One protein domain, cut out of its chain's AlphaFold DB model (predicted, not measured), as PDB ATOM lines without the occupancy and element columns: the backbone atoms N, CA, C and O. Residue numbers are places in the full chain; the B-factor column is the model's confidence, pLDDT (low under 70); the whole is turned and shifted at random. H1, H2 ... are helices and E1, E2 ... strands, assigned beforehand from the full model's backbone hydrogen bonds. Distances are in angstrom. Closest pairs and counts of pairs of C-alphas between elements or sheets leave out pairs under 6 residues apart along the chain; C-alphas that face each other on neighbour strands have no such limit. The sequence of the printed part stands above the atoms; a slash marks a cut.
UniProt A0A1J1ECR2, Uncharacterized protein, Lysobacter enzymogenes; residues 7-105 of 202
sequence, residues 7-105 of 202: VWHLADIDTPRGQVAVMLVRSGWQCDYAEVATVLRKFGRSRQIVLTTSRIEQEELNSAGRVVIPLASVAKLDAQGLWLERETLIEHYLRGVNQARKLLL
ATOM      1  N   VAL A   7     374.795 410.591 365.362       86.88
ATOM      2  CA  VAL A   7     375.903 409.645 365.455       86.88
ATOM      3  C   VAL A   7     377.153 410.316 364.897       86.88
ATOM      4  O   VAL A   7     377.159 410.766 363.754       86.88
ATOM      5  N   TRP A   8     378.208 410.358 365.697       90.12
ATOM      6  CA  TRP A   8     379.507 410.908 365.322       90.12
ATOM      7  C   TRP A   8     380.533 409.782 365.296       90.12
ATOM      8  O   TRP A   8     380.618 409.028 366.257       90.12
ATOM      9  N   HIS A   9     381.308 409.652 364.224       92.00
ATOM     10  CA  HIS A   9     382.500 408.799 364.232       92.00
ATOM     11  C   HIS A   9     383.651 409.587 364.848       92.00
ATOM     12  O   HIS A   9     383.884 410.731 364.464       92.00
ATOM     13  N   LEU A  10     384.314 409.003 365.843       90.62
ATOM     14  CA  LEU A  10     385.411 409.646 366.562       90.62
ATOM     15  C   LEU A  10     386.771 409.106 366.128       90.62
ATOM     16  O   LEU A  10     387.712 409.876 365.968       90.62
ATOM     17  N   ALA A  11     386.883 407.786 365.988       91.19
ATOM     18  CA  ALA A  11     388.136 407.118 365.671       91.19
ATOM     19  C   ALA A  11     387.891 405.688 365.186       91.19
ATOM     20  O   ALA A  11     386.868 405.081 365.498       91.19
ATOM     21  N   ASP A  12     388.881 405.126 364.501       92.62
ATOM     22  CA  ASP A  12     389.014 403.685 364.317       92.62
ATOM     23  C   ASP A  12     390.190 403.201 365.171       92.62
ATOM     24  O   ASP A  12     391.285 403.758 365.096       92.62
ATOM     25  N   ILE A  13     389.965 402.181 366.001       91.06
ATOM     26  CA  ILE A  13     390.998 401.611 366.873       91.06
ATOM     27  C   ILE A  13     391.282 400.159 366.503       91.06
ATOM     28  O   ILE A  13     390.367 399.369 366.258       91.06
ATOM     29  N   ASP A  14     392.558 399.784 366.519       88.94
ATOM     30  CA  ASP A  14     392.957 398.393 366.339       88.94
ATOM     31  C   ASP A  14     392.850 397.626 367.653       88.94
ATOM     32  O   ASP A  14     393.365 398.056 368.694       88.94
ATOM     33  N   THR A  15     392.189 396.470 367.584       82.44
ATOM     34  CA  THR A  15     392.042 395.517 368.689       82.44
ATOM     35  C   THR A  15     392.518 394.131 368.249       82.44
ATOM     36  O   THR A  15     392.526 393.851 367.048       82.44
ATOM     37  N   PRO A  16     392.802 393.199 369.178       77.25
ATOM     38  CA  PRO A  16     393.149 391.817 368.828       77.25
ATOM     39  C   PRO A  16     392.085 391.092 367.993       77.25
ATOM     40  O   PRO A  16     392.375 390.088 367.351       77.25
ATOM     41  N   ARG A  17     390.830 391.565 368.007       74.44
ATOM     42  CA  ARG A  17     389.764 390.988 367.182       74.44
ATOM     43  C   ARG A  17     389.714 391.603 365.791       74.44
ATOM     44  O   ARG A  17     389.098 390.995 364.927       74.44
ATOM     45  N   GLY A  18     390.352 392.749 365.565       84.50
ATOM     46  CA  GLY A  18     390.349 393.551 364.341       84.50
ATOM     47  C   GLY A  18     390.005 395.016 364.631       84.50
ATOM     48  O   GLY A  18     389.839 395.402 365.790       84.50
ATOM     49  N   GLN A  19     389.863 395.819 363.579       89.81
ATOM     50  CA  GLN A  19     389.530 397.238 363.702       89.81
ATOM     51  C   GLN A  19     388.102 397.438 364.242       89.81
ATOM     52  O   GLN A  19     387.171 396.724 363.851       89.81
ATOM     53  N   VAL A  20     387.938 398.394 365.155       90.56
ATOM     54  CA  VAL A  20     386.673 398.737 365.818       90.56
ATOM     55  C   VAL A  20     386.436 400.235 365.680       90.56
ATOM     56  O   VAL A  20     387.305 401.029 366.032       90.56
ATOM     57  N   ALA A  21     385.260 400.621 365.192       93.12
ATOM     58  CA  ALA A  21     384.892 402.029 365.076       93.12
ATOM     59  C   ALA A  21     384.362 402.564 366.411       93.12
ATOM     60  O   ALA A  21     383.482 401.954 367.020       93.12
ATOM     61  N   VAL A  22     384.865 403.711 366.855       92.56
ATOM     62  CA  VAL A  22     384.380 404.423 368.039       92.56
ATOM     63  C   VAL A  22     383.387 405.484 367.585       92.56
ATOM     64  O   VAL A  22     383.733 406.424 366.872       92.56
ATOM     65  N   MET A  23     382.140 405.322 368.007       92.50
ATOM     66  CA  MET A  23     381.020 406.195 367.692       92.50
ATOM     67  C   MET A  23     380.574 406.931 368.954       92.50
ATOM     68  O   MET A  23     380.601 406.363 370.041       92.50
ATOM     69  N   LEU A  24     380.097 408.162 368.820       90.19
ATOM     70  CA  LEU A  24     379.479 408.937 369.889       90.19
ATOM     71  C   LEU A  24     378.040 409.284 369.527       90.19
ATOM     72  O   LEU A  24     377.764 409.856 368.474       90.19
ATOM     73  N   VAL A  25     377.133 408.979 370.447       88.25
ATOM     74  CA  VAL A  25     375.728 409.368 370.413       88.25
ATOM     75  C   VAL A  25     375.480 410.318 371.575       88.25
ATOM     76  O   VAL A  25     375.432 409.923 372.742       88.25
ATOM     77  N   ARG A  26     375.312 411.603 371.259       83.75
ATOM     78  CA  ARG A  26     374.864 412.599 372.236       83.75
ATOM     79  C   ARG A  26     373.343 412.527 372.329       83.75
ATOM     80  O   ARG A  26     372.660 413.159 371.530       83.75
ATOM     81  N   SER A  27     372.802 411.775 373.277       76.00
ATOM     82  CA  SER A  27     371.349 411.698 373.471       76.00
ATOM     83  C   SER A  27     370.805 413.006 374.052       76.00
ATOM     84  O   SER A  27     371.301 413.486 375.074       76.00
ATOM     85  N   GLY A  28     369.800 413.585 373.391       70.12
ATOM     86  CA  GLY A  28     368.944 414.626 373.965       70.12
ATOM     87  C   GLY A  28     367.823 414.029 374.825       70.12
ATOM     88  O   GLY A  28     367.762 412.818 375.015       70.12
ATOM     89  N   TRP A  29     366.914 414.873 375.326       65.38
ATOM     90  CA  TRP A  29     365.742 414.423 376.101       65.38
ATOM     91  C   TRP A  29     364.789 413.516 375.314       65.38
ATOM     92  O   TRP A  29     364.182 412.626 375.896       65.38
ATOM     93  N   GLN A  30     364.686 413.716 374.001       68.25
ATOM     94  CA  GLN A  30     363.974 412.827 373.086       68.25
ATOM     95  C   GLN A  30     364.998 412.296 372.090       68.25
ATOM     96  O   GLN A  30     365.453 413.051 371.237       68.25
ATOM     97  N   CYS A  31     365.416 411.042 372.236       72.44
ATOM     98  CA  CYS A  31     366.330 410.376 371.311       72.44
ATOM     99  C   CYS A  31     365.605 409.181 370.695       72.44
ATOM    100  O   CYS A  31     365.216 408.273 371.424       72.44
ATOM    101  N   ASP A  32     365.437 409.176 369.371       77.75
ATOM    102  CA  ASP A  32     364.933 408.011 368.643       77.75
ATOM    103  C   ASP A  32     366.076 407.005 368.445       77.75
ATOM    104  O   ASP A  32     366.917 407.115 367.548       77.75
ATOM    105  N   TYR A  33     366.147 406.028 369.342       75.44
ATOM    106  CA  TYR A  33     367.182 405.003 369.311       75.44
ATOM    107  C   TYR A  33     367.018 404.011 368.151       75.44
ATOM    108  O   TYR A  33     368.022 403.444 367.711       75.44
ATOM    109  N   ALA A  34     365.818 403.847 367.588       75.19
ATOM    110  CA  ALA A  34     365.599 403.004 366.415       75.19
ATOM    111  C   ALA A  34     366.217 403.636 365.157       75.19
ATOM    112  O   ALA A  34     366.872 402.949 364.355       75.19
ATOM    113  N   GLU A  35     366.089 404.956 365.013       78.50
ATOM    114  CA  GLU A  35     366.755 405.713 363.954       78.50
ATOM    115  C   GLU A  35     368.282 405.672 364.127       78.50
ATOM    116  O   GLU A  35     369.012 405.317 363.193       78.50
ATOM    117  N   VAL A  36     368.779 405.905 365.347       82.88
ATOM    118  CA  VAL A  36     370.213 405.801 365.674       82.88
ATOM    119  C   VAL A  36     370.757 404.404 365.353       82.88
ATOM    120  O   VAL A  36     371.801 404.273 364.705       82.88
ATOM    121  N   ALA A  37     370.046 403.341 365.737       79.06
ATOM    122  CA  ALA A  37     370.427 401.964 365.432       79.06
ATOM    123  C   ALA A  37     370.483 401.695 363.922       79.06
ATOM    124  O   ALA A  37     371.312 400.899 363.464       79.06
ATOM    125  N   THR A  38     369.607 402.332 363.141       80.06
ATOM    126  CA  THR A  38     369.586 402.242 361.674       80.06
ATOM    127  C   THR A  38     370.802 402.932 361.061       80.06
ATOM    128  O   THR A  38     371.479 402.341 360.217       80.06
ATOM    129  N   VAL A  39     371.146 404.135 361.525       84.69
ATOM    130  CA  VAL A  39     372.350 404.860 361.085       84.69
ATOM    131  C   VAL A  39     373.614 404.060 361.399       84.69
ATOM    132  O   VAL A  39     374.445 403.837 360.520       84.69
ATOM    133  N   LEU A  40     373.731 403.542 362.624       84.69
ATOM    134  CA  LEU A  40     374.876 402.729 363.029       84.69
ATOM    135  C   LEU A  40     375.008 401.437 362.201       84.69
ATOM    136  O   LEU A  40     376.119 400.953 361.999       84.69
ATOM    137  N   ARG A  41     373.901 400.854 361.717       83.12
ATOM    138  CA  ARG A  41     373.924 399.695 360.802       83.12
ATOM    139  C   ARG A  41     374.436 400.071 359.405       83.12
ATOM    140  O   ARG A  41     375.192 399.303 358.818       83.12
ATOM    141  N   LYS A  42     374.079 401.255 358.896       84.00
ATOM    142  CA  LYS A  42     374.516 401.757 357.578       84.00
ATOM    143  C   LYS A  42     375.997 402.137 357.519       84.00
ATOM    144  O   LYS A  42     376.558 402.157 356.431       84.00
ATOM    145  N   PHE A  43     376.644 402.391 358.659       81.06
ATOM    146  CA  PHE A  43     378.060 402.787 358.722       81.06
ATOM    147  C   PHE A  43     379.043 401.710 358.202       81.06
ATOM    148  O   PHE A  43     380.238 401.961 358.090       81.06
ATOM    149  N   GLY A  44     378.581 400.492 357.893       70.31
ATOM    150  CA  GLY A  44     379.377 399.472 357.191       70.31
ATOM    151  C   GLY A  44     380.459 398.786 358.035       70.31
ATOM    152  O   GLY A  44     381.074 397.821 357.589       70.31
ATOM    153  N   ARG A  45     380.680 399.227 359.278       76.81
ATOM    154  CA  ARG A  45     381.580 398.569 360.235       76.81
ATOM    155  C   ARG A  45     380.803 397.578 361.091       76.81
ATOM    156  O   ARG A  45     379.918 397.976 361.840       76.81
ATOM    157  N   SER A  46     381.163 396.298 361.031       76.31
ATOM    158  CA  SER A  46     380.524 395.252 361.844       76.31
ATOM    159  C   SER A  46     380.857 395.356 363.334       76.31
ATOM    160  O   SER A  46     380.097 394.851 364.160       76.31
ATOM    161  N   ARG A  47     381.971 396.015 363.686       86.94
ATOM    162  CA  ARG A  47     382.456 396.162 365.060       86.94
ATOM    163  C   ARG A  47     382.513 397.609 365.491       86.94
ATOM    164  O   ARG A  47     383.171 398.421 364.843       86.94
ATOM    165  N   GLN A  48     381.818 397.916 366.577       89.81
ATOM    166  CA  GLN A  48     381.589 399.289 367.000       89.81
ATOM    167  C   GLN A  48     381.606 399.410 368.529       89.81
ATOM    168  O   GLN A  48     381.034 398.583 369.237       89.81
ATOM    169  N   ILE A  49     382.210 400.480 369.031       90.25
ATOM    170  CA  ILE A  49     381.999 400.993 370.383       90.25
ATOM    171  C   ILE A  49     381.080 402.200 370.248       90.25
ATOM    172  O   ILE A  49     381.400 403.123 369.509       90.25
ATOM    173  N   VAL A  50     379.951 402.211 370.945       89.75
ATOM    174  CA  VAL A  50     379.016 403.340 370.936       89.75
ATOM    175  C   VAL A  50     379.048 404.016 372.294       89.75
ATOM    176  O   VAL A  50     378.484 403.517 373.265       89.75
ATOM    177  N   LEU A  51     379.712 405.164 372.355       89.69
ATOM    178  CA  LEU A  51     379.712 406.047 373.507       89.69
ATOM    179  C   LEU A  51     378.377 406.786 373.568       89.69
ATOM    180  O   LEU A  51     377.962 407.392 372.583       89.69
ATOM    181  N   THR A  52     377.705 406.755 374.715       86.44
ATOM    182  CA  THR A  52     376.414 407.436 374.896       86.44
ATOM    183  C   THR A  52     376.406 408.325 376.128       86.44
ATOM    184  O   THR A  52     376.961 407.978 377.169       86.44
ATOM    185  N   THR A  53     375.766 409.490 376.027       81.25
ATOM    186  CA  THR A  53     375.522 410.373 377.180       81.25
ATOM    187  C   THR A  53     374.269 409.988 377.971       81.25
ATOM    188  O   THR A  53     374.040 410.541 379.045       81.25
ATOM    189  N   SER A  54     373.449 409.064 377.463       72.50
ATOM    190  CA  SER A  54     372.235 408.588 378.135       72.50
ATOM    191  C   SER A  54     372.520 407.455 379.117       72.50
ATOM    192  O   SER A  54     373.438 406.657 378.928       72.50
ATOM    193  N   ARG A  55     371.676 407.357 380.152       58.34
ATOM    194  CA  ARG A  55     371.618 406.204 381.063       58.34
ATOM    195  C   ARG A  55     370.769 405.044 380.515       58.34
ATOM    196  O   ARG A  55     370.775 403.981 381.126       58.34
ATOM    197  N   ILE A  56     370.021 405.241 379.424       52.53
ATOM    198  CA  ILE A  56     368.902 404.367 379.038       52.53
ATOM    199  C   ILE A  56     369.293 403.319 377.977       52.53
ATOM    200  O   ILE A  56     369.972 403.619 376.998       52.53
ATOM    201  N   GLU A  57     368.858 402.091 378.286       52.78
ATOM    202  CA  GLU A  57     368.755 400.821 377.550       52.78
ATOM    203  C   GLU A  57     369.694 400.597 376.355       52.78
ATOM    204  O   GLU A  57     369.361 400.782 375.189       52.78
ATOM    205  N   GLN A  58     370.866 400.038 376.679       55.50
ATOM    206  CA  GLN A  58     371.849 399.481 375.741       55.50
ATOM    207  C   GLN A  58     371.231 398.520 374.703       55.50
ATOM    208  O   GLN A  58     371.822 398.293 373.654       55.50
ATOM    209  N   GLU A  59     370.061 397.945 374.990       55.22
ATOM    210  CA  GLU A  59     369.445 396.851 374.242       55.22
ATOM    211  C   GLU A  59     369.031 397.223 372.812       55.22
ATOM    212  O   GLU A  59     369.278 396.429 371.910       55.22
ATOM    213  N   GLU A  60     368.486 398.420 372.570       60.22
ATOM    214  CA  GLU A  60     368.051 398.835 371.220       60.22
ATOM    215  C   GLU A  60     369.227 399.160 370.295       60.22
ATOM    216  O   GLU A  60     369.150 399.050 369.068       60.22
ATOM    217  N   LEU A  61     370.347 399.556 370.897       66.06
ATOM    218  CA  LEU A  61     371.570 399.839 370.172       66.06
ATOM    219  C   LEU A  61     372.446 398.598 370.035       66.06
ATOM    220  O   LEU A  61     373.202 398.555 369.072       66.06
ATOM    221  N   ASN A  62     372.359 397.611 370.928       61.62
ATOM    222  CA  ASN A  62     373.236 396.440 370.950       61.62
ATOM    223  C   ASN A  62     373.077 395.547 369.707       61.62
ATOM    224  O   ASN A  62     371.988 395.302 369.198       61.62
ATOM    225  N   SER A  63     374.202 395.022 369.224       66.31
ATOM    226  CA  SER A  63     374.259 393.994 368.180       66.31
ATOM    227  C   SER A  63     375.491 393.110 368.393       66.31
ATOM    228  O   SER A  63     376.367 393.453 369.186       66.31
ATOM    229  N   ALA A  64     375.599 391.981 367.683       62.09
ATOM    230  CA  ALA A  64     376.660 390.980 367.889       62.09
ATOM    231  C   ALA A  64     378.110 391.519 367.832       62.09
ATOM    232  O   ALA A  64     379.021 390.883 368.360       62.09
ATOM    233  N   GLY A  65     378.340 392.682 367.211       72.00
ATOM    234  CA  GLY A  65     379.647 393.348 367.160       72.00
ATOM    235  C   GLY A  65     379.679 394.741 367.791       72.00
ATOM    236  O   GLY A  65     380.691 395.432 367.681       72.00
ATOM    237  N   ARG A  66     378.600 395.182 368.440       82.69
ATOM    238  CA  ARG A  66     378.480 396.540 368.967       82.69
ATOM    239  C   ARG A  66     378.352 396.531 370.481       82.69
ATOM    240  O   ARG A  66     377.479 395.869 371.027       82.69
ATOM    241  N   VAL A  67     379.206 397.311 371.133       83.06
ATOM    242  CA  VAL A  67     379.193 397.498 372.586       83.06
ATOM    243  C   VAL A  67     378.845 398.944 372.892       83.06
ATOM    244  O   VAL A  67     379.537 399.858 372.446       83.06
ATOM    245  N   VAL A  68     377.779 399.152 373.657       83.88
ATOM    246  CA  VAL A  68     377.360 400.480 374.108       83.88
ATOM    247  C   VAL A  68     377.990 400.769 375.466       83.88
ATOM    248  O   VAL A  68     377.833 399.992 376.406       83.88
ATOM    249  N   ILE A  69     378.699 401.890 375.577       83.62
ATOM    250  CA  ILE A  69     379.417 402.297 376.786       83.62
ATOM    251  C   ILE A  69     378.931 403.695 377.191       83.62
ATOM    252  O   ILE A  69     378.990 404.622 376.380       83.62
ATOM    253  N   PRO A  70     378.467 403.905 378.435       84.75
ATOM    254  CA  PRO A  70     378.197 405.249 378.929       84.75
ATOM    255  C   PRO A  70     379.472 406.094 378.888       84.75
ATOM    256  O   PRO A  70     380.489 405.695 379.451       84.75
ATOM    257  N   LEU A  71     379.427 407.274 378.269       86.25
ATOM    258  CA  LEU A  71     380.595 408.147 378.117       86.25
ATOM    259  C   LEU A  71     381.238 408.445 379.477       86.25
ATOM    260  O   LEU A  71     382.448 408.335 379.620       86.25
ATOM    261  N   ALA A  72     380.420 408.696 380.502       83.19
ATOM    262  CA  ALA A  72     380.868 408.948 381.872       83.19
ATOM    263  C   ALA A  72     381.657 407.792 382.522       83.19
ATOM    264  O   ALA A  72     382.295 408.011 383.542       83.19
ATOM    265  N   SER A  73     381.614 406.574 381.967       80.44
ATOM    266  CA  SER A  73     382.375 405.428 382.494       80.44
ATOM    267  C   SER A  73     383.808 405.337 381.966       80.44
ATOM    268  O   SER A  73     384.625 404.647 382.563       80.44
ATOM    269  N   VAL A  74     384.114 406.022 380.860       85.31
ATOM    270  CA  VAL A  74     385.414 405.928 380.164       85.31
ATOM    271  C   VAL A  74     386.061 407.287 379.901       85.31
ATOM    272  O   VAL A  74     387.244 407.356 379.578       85.31
ATOM    273  N   ALA A  75     385.291 408.364 380.031       86.31
ATOM    274  CA  ALA A  75     385.739 409.730 379.840       86.31
ATOM    275  C   ALA A  75     386.366 410.311 381.106       86.31
ATOM    276  O   ALA A  75     385.775 410.247 382.186       86.31
ATOM    277  N   LYS A  76     387.511 410.970 380.944       86.25
ATOM    278  CA  LYS A  76     388.107 411.855 381.947       86.25
ATOM    279  C   LYS A  76     387.977 413.294 381.466       86.25
ATOM    280  O   LYS A  76     388.131 413.567 380.279       86.25
ATOM    281  N   LEU A  77     387.654 414.207 382.375       82.62
ATOM    282  CA  LEU A  77     387.663 415.634 382.073       82.62
ATOM    283  C   LEU A  77     389.075 416.167 382.326       82.62
ATOM    284  O   LEU A  77     389.622 415.942 383.405       82.62
ATOM    285  N   ASP A  78     389.642 416.870 381.356       82.75
ATOM    286  CA  ASP A  78     390.884 417.619 381.514       82.75
ATOM    287  C   ASP A  78     390.660 419.109 381.186       82.75
ATOM    288  O   ASP A  78     389.550 419.542 380.868       82.75
ATOM    289  N   ALA A  79     391.712 419.920 381.309       78.94
ATOM    290  CA  ALA A  79     391.634 421.360 381.058       78.94
ATOM    291  C   ALA A  79     391.389 421.724 379.577       78.94
ATOM    292  O   ALA A  79     391.006 422.856 379.284       78.94
ATOM    293  N   GLN A  80     391.627 420.798 378.646       76.31
ATOM    294  CA  GLN A  80     391.518 420.992 377.198       76.31
ATOM    295  C   GLN A  80     390.251 420.345 376.611       76.31
ATOM    296  O   GLN A  80     389.878 420.637 375.473       76.31
ATOM    297  N   GLY A  81     389.557 419.505 377.379       78.62
ATOM    298  CA  GLY A  81     388.327 418.850 376.983       78.62
ATOM    299  C   GLY A  81     388.122 417.494 377.650       78.62
ATOM    300  O   GLY A  81     388.239 417.324 378.862       78.62
ATOM    301  N   LEU A  82     387.681 416.537 376.838       80.94
ATOM    302  CA  LEU A  82     387.291 415.208 377.281       80.94
ATOM    303  C   LEU A  82     388.280 414.191 376.716       80.94
ATOM    304  O   LEU A  82     388.395 414.033 375.502       80.94
ATOM    305  N   TRP A  83     388.972 413.508 377.617       85.06
ATOM    306  CA  TRP A  83     389.995 412.524 377.312       85.06
ATOM    307  C   TRP A  83     389.426 411.108 377.394       85.06
ATOM    308  O   TRP A  83     388.684 410.772 378.322       85.06
ATOM    309  N   LEU A  84     389.787 410.264 376.427       86.81
ATOM    310  CA  LEU A  84     389.418 408.851 376.378       86.81
ATOM    311  C   LEU A  84     390.687 408.008 376.279       86.81
ATOM    312  O   LEU A  84     391.461 408.148 375.334       86.81
ATOM    313  N   GLU A  85     390.885 407.102 377.232       87.06
ATOM    314  CA  GLU A  85     392.019 406.175 377.210       87.06
ATOM    315  C   GLU A  85     391.718 404.984 376.299       87.06
ATOM    316  O   GLU A  85     390.709 404.288 376.463       87.06
ATOM    317  N   ARG A  86     392.605 404.738 375.330       86.31
ATOM    318  CA  ARG A  86     392.451 403.665 374.340       86.31
ATOM    319  C   ARG A  86     392.340 402.300 375.014       86.31
ATOM    320  O   ARG A  86     391.470 401.512 374.656       86.31
ATOM    321  N   GLU A  87     393.212 402.020 375.972       85.50
ATOM    322  CA  GLU A  87     393.289 400.745 376.682       85.50
ATOM    323  C   GLU A  87     391.981 400.471 377.430       85.50
ATOM    324  O   GLU A  87     391.404 399.391 377.293       85.50
ATOM    325  N   THR A  88     391.448 401.491 378.105       85.06
ATOM    326  CA  THR A  88     390.153 401.453 378.793       85.06
ATOM    327  C   THR A  88     389.012 401.155 377.813       85.06
ATOM    328  O   THR A  88     388.185 400.274 378.058       85.06
ATOM    329  N   LEU A  89     388.980 401.811 376.647       85.25
ATOM    330  CA  LEU A  89     387.981 401.528 375.608       85.25
ATOM    331  C   LEU A  89     388.065 400.084 375.087       85.25
ATOM    332  O   LEU A  89     387.035 399.423 374.929       85.25
ATOM    333  N   ILE A  90     389.278 399.577 374.840       84.81
ATOM    334  CA  ILE A  90     389.504 398.201 374.374       84.81
ATOM    335  C   ILE A  90     389.053 397.196 375.432       84.81
ATOM    336  O   ILE A  90     388.380 396.218 375.099       84.81
ATOM    337  N   GLU A  91     389.385 397.427 376.698       82.56
ATOM    338  CA  GLU A  91     388.999 396.548 377.793       82.56
ATOM    339  C   GLU A  91     387.475 396.439 377.915       82.56
ATOM    340  O   GLU A  91     386.923 395.333 377.927       82.56
ATOM    341  N   HIS A  92     386.777 397.576 377.931       82.06
ATOM    342  CA  HIS A  92     385.318 397.598 377.976       82.06
ATOM    343  C   HIS A  92     384.692 396.921 376.754       82.06
ATOM    344  O   HIS A  92     383.733 396.158 376.895       82.06
ATOM    345  N   TYR A  93     385.250 397.138 375.562       81.69
ATOM    346  CA  TYR A  93     384.796 396.472 374.348       81.69
ATOM    347  C   TYR A  93     384.956 394.950 374.439       81.69
ATOM    348  O   TYR A  93     384.003 394.212 374.193       81.69
ATOM    349  N   LEU A  94     386.123 394.449 374.847       78.62
ATOM    350  CA  LEU A  94     386.355 393.010 374.975       78.62
ATOM    351  C   LEU A  94     385.436 392.374 376.026       78.62
ATOM    352  O   LEU A  94     384.874 391.304 375.775       78.62
ATOM    353  N   ARG A  95     385.225 393.044 377.166       75.62
ATOM    354  CA  ARG A  95     384.267 392.619 378.200       75.62
ATOM    355  C   ARG A  95     382.839 392.567 377.647       75.62
ATOM    356  O   ARG A  95     382.175 391.540 377.788       75.62
ATOM    357  N   GLY A  96     382.398 393.621 376.960       70.19
ATOM    358  CA  GLY A  96     381.065 393.722 376.367       70.19
ATOM    359  C   GLY A  96     380.808 392.682 375.275       70.19
ATOM    360  O   GLY A  96     379.788 392.000 375.307       70.19
ATOM    361  N   VAL A  97     381.756 392.459 374.358       68.00
ATOM    362  CA  VAL A  97     381.615 391.412 373.329       68.00
ATOM    363  C   VAL A  97     381.592 390.021 373.961       68.00
ATOM    364  O   VAL A  97     380.867 389.144 373.497       68.00
ATOM    365  N   ASN A  98     382.358 389.780 375.027       65.69
ATOM    366  CA  ASN A  98     382.296 388.504 375.739       65.69
ATOM    367  C   ASN A  98     380.940 388.299 376.433       65.69
ATOM    368  O   ASN A  98     380.423 387.184 376.413       65.69
ATOM    369  N   GLN A  99     380.334 389.353 376.985       63.34
ATOM    370  CA  GLN A  99     378.965 389.307 377.508       63.34
ATOM    371  C   GLN A  99     377.934 389.069 376.395       63.34
ATOM    372  O   GLN A  99     377.106 388.172 376.526       63.34
ATOM    373  N   ALA A 100     378.026 389.774 375.266       59.28
ATOM    374  CA  ALA A 100     377.153 389.558 374.112       59.28
ATOM    375  C   ALA A 100     377.286 388.132 373.554       59.28
ATOM    376  O   ALA A 100     376.290 387.481 373.266       59.28
ATOM    377  N   ARG A 101     378.503 387.580 373.484       58.78
ATOM    378  CA  ARG A 101     378.725 386.183 373.087       58.78
ATOM    379  C   ARG A 101     378.140 385.197 374.098       58.78
ATOM    380  O   ARG A 101     377.618 384.168 373.690       58.78
ATOM    381  N   LYS A 102     378.203 385.497 375.399       57.75
ATOM    382  CA  LYS A 102     377.533 384.696 376.437       57.75
ATOM    383  C   LYS A 102     376.003 384.737 376.302       57.75
ATOM    384  O   LYS A 102     375.378 383.733 376.622       57.75
ATOM    385  N   LEU A 103     375.424 385.845 375.825       53.81
ATOM    386  CA  LEU A 103     373.989 385.968 375.517       53.81
ATOM    387  C   LEU A 103     373.596 385.227 374.229       53.81
ATOM    388  O   LEU A 103     372.585 384.535 374.221       53.81
ATOM    389  N   LEU A 104     374.409 385.350 373.172       51.25
ATOM    390  CA  LEU A 104     374.181 384.759 371.842       51.25
ATOM    391  C   LEU A 104     374.469 383.259 371.771       51.25
ATOM    392  O   LEU A 104     374.041 382.588 370.834       51.25
ATOM    393  N   LEU A 105     375.193 382.714 372.749       52.97
ATOM    394  CA  LEU A 105     375.202 381.281 373.004       52.97
ATOM    395  C   LEU A 105     373.836 380.916 373.589       52.97
ATOM    396  O   LEU A 105     373.716 380.641 374.784       52.97
TER     397      LEU A 105
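Overview. This is residues 7 to 105 of the 202 residues of an uncharacterized protein of Lysobacter enzymogenes (UniProt A0A1J1ECR2). A strongly twisted sheet of four strands, E1 to E4, makes the core, with the long helix H4 over one face and H1 over the other, in three layers, that is, with helices on both faces; the short H2 is on the H1 side. The small hairpin of E5 and E6 lies at one end of the longest axis, and the last residues of H4 lie at the other. The printed part has 99 residues with four named helices and six named strands, in the order E1 E2 H1 E3 H2 E4 H3 E5 E6 H4, and its class is mixed, helices and strands. The large sheet has the order E1 E2 E3 E4 and is mixed; E5 and E6 form an antiparallel sheet. The whole is compact, with a radius of gyration of the C-alphas of 13.0 A and spans of 43 by 34 by 22 A.

Arrangement. Start at the hairpin of E1, residues 7 to 15, and E2, residues 18 to 25, antiparallel at 155 degrees; N 10 and O 22 are 2.8 A apart. Beside E2 runs E3, residues 48 to 52, parallel at 22 degrees, with N 49 and O 21 at 2.8 A. E4, residues 66 to 70, is parallel to E3 at 24 degrees, with N 67 and O 48 at 2.9 A. H4, residues 86 to 104, is on this sheet; its closest C-alphas to E4 are Gly 96 and Val 67, 5.7 A. On the opposite face is H1, residues 33 to 42, at a height over the sheet of 9.0 A, slantwise to the strands, at 33 degrees to E2 on the local plane. H2, residues 58 to 61, is on the same face as H1 and touches it, the closest C-alphas being Ala 37 and Leu 61, 5.3 A. E2, H1, E3 and E3, H2, E4 are strand-helix-strand units, two parallel neighbour strands with a helix between, both with right-handed crossovers. H3, residues 71 to 74, only grazes the sheet. E5, residues 75 to 77, and E6, residues 82 to 84, form a hairpin, antiparallel at 143 degrees, with N 83 and O 76 at 2.8 A. In H1 and H4 every O i to N i+4 pair is within hydrogen-bond range; H2 and H3 are too short for one.

Along the chain. Find C-alpha 7 at (375.903, 409.645, 365.455), where E1 begins; it bends by 59 degrees at residue 10 and spans 21.7 A. E2 spans 22.4 A, E3 12.5 A, E4 13.2 A and H1 14.2 A; H2, H3, E5 and E6 are shorter. H4 runs 26.4 A from C-alpha 86 at (392.451, 403.665, 374.340) to C-alpha 104 at (374.181, 384.759, 371.842).

Size, cuts and confidence. The C-alphas farthest apart, Ala 79 and Leu 105, are 44.1 A apart. The printed part has no cut and no long link. Its mean pLDDT is 78.3; look for values under 70 at residues 29 to 30, 55 to 64 and 97 to 105 of this model.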